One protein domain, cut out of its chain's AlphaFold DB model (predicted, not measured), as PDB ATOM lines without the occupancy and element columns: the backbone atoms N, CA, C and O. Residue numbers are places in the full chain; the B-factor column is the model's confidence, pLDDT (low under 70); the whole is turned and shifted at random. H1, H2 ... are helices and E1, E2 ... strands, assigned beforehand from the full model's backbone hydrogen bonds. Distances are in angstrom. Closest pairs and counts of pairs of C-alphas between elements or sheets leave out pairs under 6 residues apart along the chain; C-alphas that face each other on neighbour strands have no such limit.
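This is residues 3 to 89 of the 90 residues of a protein of Acinetobacter sp. NIPH 236 (UniProt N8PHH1). A small head, in which the helical hairpin H3 and H4 has the short strand hairpin E1 and E2 beside H3 and the small helix H5 on H3, lies at one end of a loose model, and at the other end the helix H1 sticks out with its residues 3 to 9 and 11 to 15, as do residues 16 and 17 after it. Between head and H1 run a long unnamed stretch, residues 16 to 37, and the one-turn helix H2. The printed part has 87 residues with five named helices and two named strands, in the order H1 H2 E1 E2 H3 H4 H5; the sheet E1 - E2 is antiparallel and the class is mostly helix. The whole is loose, with a radius of gyration of the C-alphas of 17.0 A and spans of 48 by 35 by 20 A.

Strands E1, residues 49 to 51, and E2, residues 54 to 56, are antiparallel neighbours at 142 degrees and form a hairpin; N 49 and O 56 are 3.0 A apart and N 56 and O 49 are 2.9 A apart, within hydrogen-bond range. The closest C-alphas of E2 and H3, residues 59 to 70, are those of Tyr 56 and Tyr 62, 5.8 A apart. H3 and H4, residues 74 to 80, touch at a shallow tilt of 10 degrees, opposite ways, as a helical hairpin; their closest C-alphas are those of Ala 65 and Phe 77, 4.7 A apart. H5, residues 86 to 89, touches H3 at residues 60 to 65 alone, and the closest C-alphas are those of His 61 and Ala 89, 5.6 A apart. H4 and H5 are close but not clearly touching, with C-alphas 80 and 89 at 5.0 A. H2, residues 38 to 41, and H1, residues 3 to 15, are apart from each other, and each touches no helix. Each O i to N i+4 pair is within hydrogen-bond range in H1, H3 and H4, while H2 and H5 are too short for such a pair.

E1 is 6.8 A long from first to last C-alpha and E2 6.5 A. H3 begins at C-alpha 59 at (0.420, -29.397, -41.807) and is 16.3 A long; H4 is 9.9 A, H2 5.9 A and H5 5.1 A. H1, the longest helix, is 18.4 A long and begins at C-alpha 3 at (-2.633, -46.584, -29.797). H5 ends at C-alpha 89 at (-1.758, -19.610, -44.369).

The two C-alphas farthest apart, those of Gln 16 and Glu 75, are 47.5 A apart. The printed part, residues 3 to 89, has no cut. The link from H1 to H2 is long, with 22 residues. The mean pLDDT of the printed part is 94.7, and no printed residue is under 70.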
ATOM      1  N   ASP A   3      -3.136 -47.923 -30.122       81.81
ATOM      2  CA  ASP A   3      -2.633 -46.584 -29.797       81.81
ATOM      3  C   ASP A   3      -2.980 -46.113 -28.380       81.81
ATOM      4  O   ASP A   3      -2.155 -45.486 -27.715       81.81
ATOM      5  N   GLU A   4      -4.161 -46.468 -27.868       92.00
ATOM      6  CA  GLU A   4      -4.580 -46.096 -26.512       92.00
ATOM      7  C   GLU A   4      -3.700 -46.772 -25.449       92.00
ATOM      8  O   GLU A   4      -3.344 -46.168 -24.436       92.00
ATOM      9  N   GLN A   5      -3.273 -48.012 -25.703       93.62
ATOM     10  CA  GLN A   5      -2.365 -48.732 -24.815       93.62
ATOM     11  C   GLN A   5      -0.972 -48.090 -24.797       93.62
ATOM     12  O   GLN A   5      -0.406 -47.904 -23.720       93.62
ATOM     13  N   PHE A   6      -0.429 -47.721 -25.963       94.12
ATOM     14  CA  PHE A   6       0.874 -47.056 -26.054       94.12
ATOM     15  C   PHE A   6       0.873 -45.678 -25.386       94.12
ATOM     16  O   PHE A   6       1.829 -45.333 -24.691       94.12
ATOM     17  N   LEU A   7      -0.207 -44.909 -25.551       94.00
ATOM     18  CA  LEU A   7      -0.369 -43.614 -24.897       94.00
ATOM     19  C   LEU A   7      -0.401 -43.756 -23.371       94.00
ATOM     20  O   LEU A   7       0.341 -43.066 -22.671       94.00
ATOM     21  N   ASN A   8      -1.218 -44.673 -22.853       96.44
ATOM     22  CA  ASN A   8      -1.327 -44.901 -21.413       96.44
ATOM     23  C   ASN A   8      -0.002 -45.384 -20.801       96.44
ATOM     24  O   ASN A   8       0.398 -44.902 -19.740       96.44
ATOM     25  N   ASP A   9       0.718 -46.277 -21.483       95.81
ATOM     26  CA  ASP A   9       2.049 -46.729 -21.063       95.81
ATOM     27  C   ASP A   9       3.071 -45.578 -21.044       95.81
ATOM     28  O   ASP A   9       3.825 -45.432 -20.076       95.81
ATOM     29  N   LEU A  10       3.068 -44.708 -22.063       94.75
ATOM     30  CA  LEU A  10       3.923 -43.518 -22.087       94.75
ATOM     31  C   LEU A  10       3.622 -42.591 -20.902       94.75
ATOM     32  O   LEU A  10       4.552 -42.182 -20.203       94.75
ATOM     33  N   ILE A  11       2.343 -42.301 -20.642       96.31
ATOM     34  CA  ILE A  11       1.907 -41.458 -19.516       96.31
ATOM     35  C   ILE A  11       2.410 -42.036 -18.191       96.31
ATOM     36  O   ILE A  11       3.024 -41.316 -17.400       96.31
ATOM     37  N   GLN A  12       2.218 -43.337 -17.960       97.88
ATOM     38  CA  GLN A  12       2.677 -43.999 -16.736       97.88
ATOM     39  C   GLN A  12       4.199 -43.929 -16.575       97.88
ATOM     40  O   GLN A  12       4.697 -43.629 -15.491       97.88
ATOM     41  N   LYS A  13       4.962 -44.165 -17.646       97.31
ATOM     42  CA  LYS A  13       6.432 -44.090 -17.610       97.31
ATOM     43  C   LYS A  13       6.936 -42.673 -17.330       97.31
ATOM     44  O   LYS A  13       7.917 -42.524 -16.601       97.31
ATOM     45  N   VAL A  14       6.269 -41.647 -17.861       96.75
ATOM     46  CA  VAL A  14       6.569 -40.238 -17.555       96.75
ATOM     47  C   VAL A  14       6.266 -39.925 -16.087       96.75
ATOM     48  O   VAL A  14       7.120 -39.362 -15.407       96.75
ATOM     49  N   GLN A  15       5.110 -40.352 -15.564       97.12
ATOM     50  CA  GLN A  15       4.743 -40.174 -14.150       97.12
ATOM     51  C   GLN A  15       5.720 -40.867 -13.188       97.12
ATOM     52  O   GLN A  15       5.991 -40.357 -12.106       97.12
ATOM     53  N   GLN A  16       6.294 -42.001 -13.596       97.81
ATOM     54  CA  GLN A  16       7.341 -42.718 -12.855       97.81
ATOM     55  C   GLN A  16       8.722 -42.039 -12.921       97.81
ATOM     56  O   GLN A  16       9.684 -42.573 -12.372       97.81
ATOM     57  N   GLY A  17       8.859 -40.904 -13.613       96.88
ATOM     58  CA  GLY A  17      10.129 -40.190 -13.749       96.88
ATOM     59  C   GLY A  17      11.161 -40.927 -14.603       96.88
ATOM     60  O   GLY A  17      12.363 -40.721 -14.425       96.88
ATOM     61  N   ARG A  18      10.731 -41.812 -15.517       96.88
ATOM     62  CA  ARG A  18      11.676 -42.515 -16.391       96.88
ATOM     63  C   ARG A  18      12.407 -41.523 -17.306       96.88
ATOM     64  O   ARG A  18      11.778 -40.606 -17.835       96.88
ATOM     65  N   PRO A  19      13.717 -41.709 -17.542       95.19
ATOM     66  CA  PRO A  19      14.458 -40.864 -18.465       95.19
ATOM     67  C   PRO A  19      14.069 -41.176 -19.915       95.19
ATOM     68  O   PRO A  19      13.959 -42.339 -20.306       95.19
ATOM     69  N   PHE A  20      13.929 -40.129 -20.727       96.00
ATOM     70  CA  PHE A  20      13.651 -40.233 -22.157       96.00
ATOM     71  C   PHE A  20      14.703 -39.495 -22.974       96.00
ATOM     72  O   PHE A  20      15.235 -38.459 -22.570       96.00
ATOM     73  N   LYS A  21      14.980 -40.026 -24.165       95.94
ATOM     74  CA  LYS A  21      15.796 -39.338 -25.159       95.94
ATOM     75  C   LYS A  21      14.912 -38.358 -25.923       95.94
ATOM     76  O   LYS A  21      14.070 -38.776 -26.710       95.94
ATOM     77  N   TYR A  22      15.145 -37.068 -25.722       93.19
ATOM     78  CA  TYR A  22      14.449 -36.019 -26.459       93.19
ATOM     79  C   TYR A  22      15.150 -35.715 -27.781       93.19
ATOM     80  O   TYR A  22      16.380 -35.650 -27.864       93.19
ATOM     81  N   LEU A  23      14.348 -35.516 -28.824       93.50
ATOM     82  CA  LEU A  23      14.816 -35.072 -30.124       93.50
ATOM     83  C   LEU A  23      14.491 -33.590 -30.294       93.50
ATOM     84  O   LEU A  23      13.373 -33.230 -30.640       93.50
ATOM     85  N   TYR A  24      15.481 -32.731 -30.071       94.62
ATOM     86  CA  TYR A  24      15.340 -31.307 -30.363       94.62
ATOM     87  C   TYR A  24      15.413 -31.061 -31.872       94.62
ATOM     88  O   TYR A  24      16.295 -31.605 -32.556       94.62
ATOM     89  N   PHE A  25      14.510 -30.221 -32.366       94.38
ATOM     90  CA  PHE A  25      14.427 -29.789 -33.756       94.38
ATOM     91  C   PHE A  25      14.111 -28.291 -33.822       94.38
ATOM     92  O   PHE A  25      13.511 -27.733 -32.905       94.38
ATOM     93  N   TRP A  26      14.562 -27.636 -34.890       93.31
ATOM     94  CA  TRP A  26      14.305 -26.226 -35.159       93.31
ATOM     95  C   TRP A  26      14.375 -25.974 -36.665       93.31
ATOM     96  O   TRP A  26      15.298 -26.457 -37.325       93.31
ATOM     97  N   GLY A  27      13.429 -25.196 -37.189       93.12
ATOM     98  CA  GLY A  27      13.310 -24.920 -38.620       93.12
ATOM     99  C   GLY A  27      12.603 -26.031 -39.407       93.12
ATOM    100  O   GLY A  27      12.319 -27.108 -38.891       93.12
ATOM    101  N   HIS A  28      12.293 -25.728 -40.667       90.69
ATOM    102  CA  HIS A  28      11.543 -26.594 -41.590       90.69
ATOM    103  C   HIS A  28      12.306 -26.894 -42.888       90.69
ATOM    104  O   HIS A  28      11.809 -27.630 -43.732       90.69
ATOM    105  N   THR A  29      13.496 -26.314 -43.063       90.88
ATOM    106  CA  THR A  29      14.303 -26.485 -44.270       90.88
ATOM    107  C   THR A  29      15.102 -27.788 -44.179       90.88
ATOM    108  O   THR A  29      15.948 -27.900 -43.282       90.88
ATOM    109  N   PRO A  30      14.883 -28.751 -45.091       88.56
ATOM    110  CA  PRO A  30      15.695 -29.957 -45.153       88.56
ATOM    111  C   PRO A  30      17.144 -29.596 -45.470       88.56
ATOM    112  O   PRO A  30      17.415 -28.768 -46.341       88.56
ATOM    113  N   LYS A  31      18.102 -30.250 -44.815       87.44
ATOM    114  CA  LYS A  31      19.528 -30.092 -45.146       87.44
ATOM    115  C   LYS A  31      19.882 -30.709 -46.496       87.44
ATOM    116  O   LYS A  31      20.872 -30.318 -47.105       87.44
ATOM    117  N   GLN A  32      19.111 -31.703 -46.931       86.31
ATOM    118  CA  GLN A  32      19.286 -32.406 -48.197       86.31
ATOM    119  C   GLN A  32      17.912 -32.675 -48.808       86.31
ATOM    120  O   GLN A  32      17.046 -33.250 -48.154       86.31
ATOM    121  N   THR A  33      17.730 -32.295 -50.073       75.81
ATOM    122  CA  THR A  33      16.420 -32.217 -50.743       75.81
ATOM    123  C   THR A  33      15.661 -33.550 -50.854       75.81
ATOM    124  O   THR A  33      14.465 -33.528 -51.090       75.81
ATOM    125  N   ASN A  34      16.296 -34.701 -50.608       81.25
ATOM    126  CA  ASN A  34      15.669 -36.028 -50.718       81.25
ATOM    127  C   ASN A  34      15.872 -36.916 -49.479       81.25
ATOM    128  O   ASN A  34      15.708 -38.134 -49.553       81.25
ATOM    129  N   HIS A  35      16.250 -36.331 -48.342       86.44
ATOM    130  CA  HIS A  35      16.414 -37.068 -47.093       86.44
ATOM    131  C   HIS A  35      15.518 -36.487 -46.009       86.44
ATOM    132  O   HIS A  35      15.516 -35.283 -45.761       86.44
ATOM    133  N   VAL A  36      14.787 -37.369 -45.326       90.25
ATOM    134  CA  VAL A  36      14.036 -36.989 -44.130       90.25
ATOM    135  C   VAL A  36      15.036 -36.709 -43.014       90.25
ATOM    136  O   VAL A  36      15.778 -37.594 -42.585       90.25
ATOM    137  N   ASP A  37      15.048 -35.471 -42.537       93.06
ATOM    138  CA  ASP A  37      15.796 -35.057 -41.358       93.06
ATOM    139  C   ASP A  37      14.855 -34.459 -40.303       93.06
ATOM    140  O   ASP A  37      13.635 -34.481 -40.443       93.06
ATOM    141  N   LYS A  38      15.415 -33.916 -39.216       94.88
ATOM    142  CA  LYS A  38      14.624 -33.380 -38.097       94.88
ATOM    143  C   LYS A  38      13.709 -32.209 -38.478       94.88
ATOM    144  O   LYS A  38      12.832 -31.867 -37.692       94.88
ATOM    145  N   SER A  39      13.910 -31.573 -39.631       94.38
ATOM    146  CA  SER A  39      13.014 -30.517 -40.105       94.38
ATOM    147  C   SER A  39      11.608 -31.042 -40.407       94.38
ATOM    148  O   SER A  39      10.661 -30.261 -40.331       94.38
ATOM    149  N   CYS A  40      11.444 -32.355 -40.639       94.69
ATOM    150  CA  CYS A  40      10.141 -32.982 -40.880       94.69
ATOM    151  C   CYS A  40       9.173 -32.888 -39.696       94.69
ATOM    152  O   CYS A  40       7.969 -33.023 -39.879       94.69
ATOM    153  N   PHE A  41       9.681 -32.614 -38.491       95.50
ATOM    154  CA  PHE A  41       8.851 -32.384 -37.309       95.50
ATOM    155  C   PHE A  41       8.226 -30.981 -37.276       95.50
ATOM    156  O   PHE A  41       7.396 -30.701 -36.414       95.50
ATOM    157  N   SER A  42       8.608 -30.085 -38.190       95.88
ATOM    158  CA  SER A  42       7.988 -28.769 -38.317       95.88
ATOM    159  C   SER A  42       6.697 -28.831 -39.127       95.88
ATOM    160  O   SER A  42       6.656 -29.428 -40.200       95.88
ATOM    161  N   GLN A  43       5.667 -28.109 -38.684       96.25
ATOM    162  CA  GLN A  43       4.405 -27.968 -39.425       96.25
ATOM    163  C   GLN A  43       4.574 -27.282 -40.790       96.25
ATOM    164  O   GLN A  43       3.704 -27.393 -41.651       96.25
ATOM    165  N   TRP A  44       5.693 -26.582 -40.990       95.56
ATOM    166  CA  TRP A  44       6.040 -25.891 -42.233       95.56
ATOM    167  C   TRP A  44       6.858 -26.760 -43.193       95.56
ATOM    168  O   TRP A  44       7.254 -26.287 -44.256       95.56
ATOM    169  N   PHE A  45       7.155 -28.010 -42.825       94.50
ATOM    170  CA  PHE A  45       7.866 -28.926 -43.706       94.50
ATOM    171  C   PHE A  45       7.024 -29.222 -44.965       94.50
ATOM    172  O   PHE A  45       5.833 -29.526 -44.833       94.50
ATOM    173  N   PRO A  46       7.612 -29.148 -46.175       92.38
ATOM    174  CA  PRO A  46       6.894 -29.351 -47.430       92.38
ATOM    175  C   PRO A  46       6.619 -30.842 -47.666       92.38
ATOM    176  O   PRO A  46       7.392 -31.545 -48.312       92.38
ATOM    177  N   SER A  47       5.505 -31.330 -47.124       93.19
ATOM    178  CA  SER A  47       5.002 -32.687 -47.336       93.19
ATOM    179  C   SER A  47       3.512 -32.602 -47.614       93.19
ATOM    180  O   SER A  47       2.718 -32.545 -46.673       93.19
ATOM    181  N   SER A  48       3.139 -32.580 -48.896       95.56
ATOM    182  CA  SER A  48       1.731 -32.524 -49.267       95.56
ATOM    183  C   SER A  48       1.009 -33.817 -48.900       95.56
ATOM    184  O   SER A  48       1.572 -34.914 -48.935       95.56
ATOM    185  N   PHE A  49      -0.251 -33.680 -48.509       97.00
ATOM    186  CA  PHE A  49      -1.134 -34.798 -48.208       97.00
ATOM    187  C   PHE A  49      -2.580 -34.425 -48.527       97.00
ATOM    188  O   PHE A  49      -2.914 -33.251 -48.689       97.00
ATOM    189  N   GLN A  50      -3.444 -35.434 -48.612       97.56
ATOM    190  CA  GLN A  50      -4.873 -35.244 -48.835       97.56
ATOM    191  C   GLN A  50      -5.670 -35.676 -47.610       97.56
ATOM    192  O   GLN A  50      -5.413 -36.736 -47.040       97.56
ATOM    193  N   GLN A  51      -6.668 -34.877 -47.245       96.56
ATOM    194  CA  GLN A  51      -7.662 -35.211 -46.230       96.56
ATOM    195  C   GLN A  51      -9.040 -34.867 -46.792       96.56
ATOM    196  O   GLN A  51      -9.260 -33.745 -47.236       96.56
ATOM    197  N   GLU A  52      -9.959 -35.838 -46.810       94.12
ATOM    198  CA  GLU A  52     -11.332 -35.651 -47.320       94.12
ATOM    199  C   GLU A  52     -11.391 -35.073 -48.754       94.12
ATOM    200  O   GLU A  52     -12.288 -34.310 -49.101       94.12
ATOM    201  N   GLY A  53     -10.421 -35.434 -49.601       95.31
ATOM    202  CA  GLY A  53     -10.329 -34.962 -50.989       95.31
ATOM    203  C   GLY A  53      -9.738 -33.558 -51.160       95.31
ATOM    204  O   GLY A  53      -9.655 -33.080 -52.288       95.31
ATOM    205  N   ILE A  54      -9.302 -32.909 -50.077       96.19
ATOM    206  CA  ILE A  54      -8.631 -31.606 -50.107       96.19
ATOM    207  C   ILE A  54      -7.129 -31.825 -49.947       96.19
ATOM    208  O   ILE A  54      -6.692 -32.505 -49.016       96.19
ATOM    209  N   GLU A  55      -6.340 -31.264 -50.862       97.31
ATOM    210  CA  GLU A  55      -4.882 -31.264 -50.769       97.31
ATOM    211  C   GLU A  55      -4.397 -30.118 -49.875       97.31
ATOM    212  O   GLU A  55      -4.820 -28.972 -50.019       97.31
ATOM    213  N   TYR A  56      -3.474 -30.437 -48.971       97.88
ATOM    214  CA  TYR A  56      -2.782 -29.484 -48.115       97.88
ATOM    215  C   TYR A  56      -1.282 -29.614 -48.346       97.88
ATOM    216  O   TYR A  56      -0.732 -30.709 -48.252       97.88
ATOM    217  N   LEU A  57      -0.608 -28.497 -48.630       96.94
ATOM    218  CA  LEU A  57       0.826 -28.498 -48.943       96.94
ATOM    219  C   LEU A  57       1.709 -28.734 -47.712       96.94
ATOM    220  O   LEU A  57       2.821 -29.246 -47.826       96.94
ATOM    221  N   THR A  58       1.217 -28.348 -46.533       96.94
ATOM    222  CA  THR A  58       1.880 -28.566 -45.244       96.94
ATOM    223  C   THR A  58       0.842 -28.792 -44.142       96.94
ATOM    224  O   THR A  58      -0.342 -28.484 -44.307       96.94
ATOM    225  N   ALA A  59       1.287 -29.273 -42.977       97.38
ATOM    226  CA  ALA A  59       0.420 -29.397 -41.807       97.38
ATOM    227  C   ALA A  59      -0.112 -28.035 -41.311       97.38
ATOM    228  O   ALA A  59      -1.217 -27.979 -40.777       97.38
ATOM    229  N   GLU A  60       0.632 -26.939 -41.519       97.62
ATOM    230  CA  GLU A  60       0.174 -25.571 -41.221       97.62
ATOM    231  C   GLU A  60      -1.083 -25.200 -42.024       97.62
ATOM    232  O   GLU A  60      -2.059 -24.733 -41.440       97.62
ATOM    233  N   HIS A  61      -1.101 -25.476 -43.338       98.25
ATOM    234  CA  HIS A  61      -2.264 -25.190 -44.191       98.25
ATOM    235  C   HIS A  61      -3.507 -25.924 -43.684       98.25
ATOM    236  O   HIS A  61      -4.574 -25.327 -43.554       98.25
ATOM    237  N   TYR A  62      -3.364 -27.209 -43.341       98.12
ATOM    238  CA  TYR A  62      -4.456 -27.986 -42.756       98.12
ATOM    239  C   TYR A  62      -4.928 -27.389 -41.431       98.12
ATOM    240  O   TYR A  62      -6.120 -27.160 -41.247       98.12
ATOM    241  N   MET A  63      -4.001 -27.097 -40.515       97.62
ATOM    242  CA  MET A  63      -4.336 -26.548 -39.203       97.62
ATOM    243  C   MET A  63      -5.115 -25.233 -39.325       97.62
ATOM    244  O   MET A  63      -6.108 -25.043 -38.620       97.62
ATOM    245  N   MET A  64      -4.701 -24.343 -40.228       98.06
ATOM    246  CA  MET A  64      -5.347 -23.045 -40.412       98.06
ATOM    247  C   MET A  64      -6.678 -23.144 -41.140       98.06
ATOM    248  O   MET A  64      -7.654 -22.538 -40.696       98.06
ATOM    249  N   ALA A  65      -6.778 -23.989 -42.163       97.75
ATOM    250  CA  ALA A  65      -8.047 -24.254 -42.824       97.75
ATOM    251  C   ALA A  65      -9.067 -24.850 -41.831       97.75
ATOM    252  O   ALA A  65     -10.188 -24.362 -41.690       97.75
ATOM    253  N   GLN A  66      -8.674 -25.855 -41.050       97.38
ATOM    254  CA  GLN A  66      -9.581 -26.471 -40.078       97.38
ATOM    255  C   GLN A  66      -9.931 -25.531 -38.920       97.38
ATOM    256  O   GLN A  66     -11.049 -25.590 -38.409       97.38
ATOM    257  N   LYS A  67      -9.026 -24.620 -38.540       97.56
ATOM    258  CA  LYS A  67      -9.353 -23.524 -37.620       97.56
ATOM    259  C   LYS A  67     -10.434 -22.622 -38.217       97.56
ATOM    260  O   LYS A  67     -11.401 -22.345 -37.523       97.56
ATOM    261  N   ALA A  68     -10.313 -22.202 -39.475       97.81
ATOM    262  CA  ALA A  68     -11.329 -21.379 -40.135       97.81
ATOM    263  C   ALA A  68     -12.706 -22.069 -40.133       97.81
ATOM    264  O   ALA A  68     -13.688 -21.482 -39.681       97.81
ATOM    265  N   LYS A  69     -12.757 -23.365 -40.479       96.44
ATOM    266  CA  LYS A  69     -13.980 -24.182 -40.362       96.44
ATOM    267  C   LYS A  69     -14.547 -24.226 -38.944       96.44
ATOM    268  O   LYS A  69     -15.756 -24.112 -38.780       96.44
ATOM    269  N   LEU A  70     -13.702 -24.365 -37.918       97.81
ATOM    270  CA  LEU A  70     -14.142 -24.373 -36.515       97.81
ATOM    271  C   LEU A  70     -14.866 -23.072 -36.123       97.81
ATOM    272  O   LEU A  70     -15.754 -23.099 -35.275       97.81
ATOM    273  N   PHE A  71     -14.506 -21.952 -36.752       97.75
ATOM    274  CA  PHE A  71     -15.144 -20.650 -36.553       97.75
ATOM    275  C   PHE A  71     -16.226 -20.319 -37.597       97.75
ATOM    276  O   PHE A  71     -16.776 -19.222 -37.553       97.75
ATOM    277  N   ASN A  72     -16.586 -21.264 -38.475       97.88
ATOM    278  CA  ASN A  72     -17.517 -21.075 -39.597       97.88
ATOM    279  C   ASN A  72     -17.089 -19.967 -40.581       97.88
ATOM    280  O   ASN A  72     -17.933 -19.277 -41.149       97.88
ATOM    281  N   ASP A  73     -15.782 -19.780 -40.767       98.12
ATOM    282  CA  ASP A  73     -15.216 -18.807 -41.705       98.12
ATOM    283  C   ASP A  73     -14.805 -19.497 -43.015       98.12
ATOM    284  O   ASP A  73     -13.646 -19.865 -43.240       98.12
ATOM    285  N   ASP A  74     -15.796 -19.726 -43.878       97.38
ATOM    286  CA  ASP A  74     -15.587 -20.401 -45.162       97.38
ATOM    287  C   ASP A  74     -14.763 -19.554 -46.147       97.38
ATOM    288  O   ASP A  74     -14.067 -20.102 -47.005       97.38
ATOM    289  N   GLU A  75     -14.791 -18.223 -46.026       97.88
ATOM    290  CA  GLU A  75     -13.997 -17.337 -46.879       97.88
ATOM    291  C   GLU A  75     -12.504 -17.510 -46.598       97.88
ATOM    292  O   GLU A  75     -11.724 -17.740 -47.529       97.88
ATOM    293  N   ILE A  76     -12.106 -17.475 -45.322       97.56
ATOM    294  CA  ILE A  76     -10.718 -17.712 -44.912       97.56
ATOM    295  C   ILE A  76     -10.293 -19.144 -45.222       97.56
ATOM    296  O   ILE A  76      -9.183 -19.350 -45.716       97.56
ATOM    297  N   PHE A  77     -11.173 -20.133 -45.030       97.56
ATOM    298  CA  PHE A  77     -10.892 -21.513 -45.437       97.56
ATOM    299  C   PHE A  77     -10.464 -21.585 -46.910       97.56
ATOM    300  O   PHE A  77      -9.413 -22.141 -47.227       97.56
ATOM    301  N   GLN A  78     -11.237 -20.972 -47.812       96.81
ATOM    302  CA  GLN A  78     -10.936 -20.972 -49.247       96.81
ATOM    303  C   GLN A  78      -9.688 -20.158 -49.605       96.81
ATOM    304  O   GLN A  78      -9.012 -20.489 -50.580       96.81
ATOM    305  N   GLN A  79      -9.371 -19.098 -48.859       97.38
ATOM    306  CA  GLN A  79      -8.129 -18.342 -49.048       97.38
ATOM    307  C   GLN A  79      -6.904 -19.183 -48.669       97.38
ATOM    308  O   GLN A  79      -5.953 -19.253 -49.447       97.38
ATOM    309  N   ILE A  80      -6.960 -19.899 -47.543       97.31
ATOM    310  CA  ILE A  80      -5.867 -20.760 -47.067       97.31
ATOM    311  C   ILE A  80      -5.571 -21.899 -48.050       97.31
ATOM    312  O   ILE A  80      -4.413 -22.246 -48.252       97.31
ATOM    313  N   LEU A  81      -6.589 -22.464 -48.706       95.38
ATOM    314  CA  LEU A  81      -6.371 -23.512 -49.713       95.38
ATOM    315  C   LEU A  81      -5.668 -23.018 -50.988       95.38
ATOM    316  O   LEU A  81      -5.198 -23.835 -51.777       95.38
ATOM    317  N   LYS A  82      -5.626 -21.703 -51.227       96.25
ATOM    318  CA  LYS A  82      -5.052 -21.113 -52.448       96.25
ATOM    319  C   LYS A  82      -3.618 -20.635 -52.274       96.25
ATOM    320  O   LYS A  82      -2.920 -20.480 -53.276       96.25
ATOM    321  N   VAL A  83      -3.191 -20.357 -51.045       96.50
ATOM    322  CA  VAL A  83      -1.815 -19.929 -50.780       96.50
ATOM    323  C   VAL A  83      -0.873 -21.124 -50.843       96.50
ATOM    324  O   VAL A  83      -1.256 -22.259 -50.566       96.50
ATOM    325  N   THR A  84       0.367 -20.871 -51.251       93.88
ATOM    326  CA  THR A  84       1.367 -21.932 -51.430       93.88
ATOM    327  C   THR A  84       2.418 -21.950 -50.328       93.88
ATOM    328  O   THR A  84       3.075 -22.970 -50.109       93.88
ATOM    329  N   HIS A  85       2.584 -20.831 -49.619       93.62
ATOM    330  CA  HIS A  85       3.583 -20.681 -48.575       93.62
ATOM    331  C   HIS A  85       2.935 -20.744 -47.180       93.62
ATOM    332  O   HIS A  85       1.994 -19.999 -46.912       93.62
ATOM    333  N   PRO A  86       3.462 -21.547 -46.231       90.38
ATOM    334  CA  PRO A  86       2.844 -21.727 -44.911       90.38
ATOM    335  C   PRO A  86       2.735 -20.434 -44.088       90.38
ATOM    336  O   PRO A  86       1.837 -20.303 -43.268       90.38
ATOM    337  N   ASN A  87       3.615 -19.454 -44.324       93.94
ATOM    338  CA  ASN A  87       3.519 -18.136 -43.685       93.94
ATOM    339  C   ASN A  87       2.287 -17.322 -44.122       93.94
ATOM    340  O   ASN A  87       1.864 -16.447 -43.382       93.94
ATOM    341  N   GLU A  88       1.749 -17.568 -45.318       91.38
ATOM    342  CA  GLU A  88       0.542 -16.891 -45.812       91.38
ATOM    343  C   GLU A  88      -0.738 -17.578 -45.318       91.38
ATOM    344  O   GLU A  88      -1.796 -16.960 -45.286       91.38
ATOM    345  N   ALA A  89      -0.642 -18.852 -44.928       87.94
ATOM    346  CA  ALA A  89      -1.758 -19.610 -44.369       87.94
ATOM    347  C   ALA A  89      -2.048 -19.264 -42.898       87.94
ATOM    348  O   ALA A  89      -3.139 -19.563 -42.417       87.94
TER     349      ALA A  89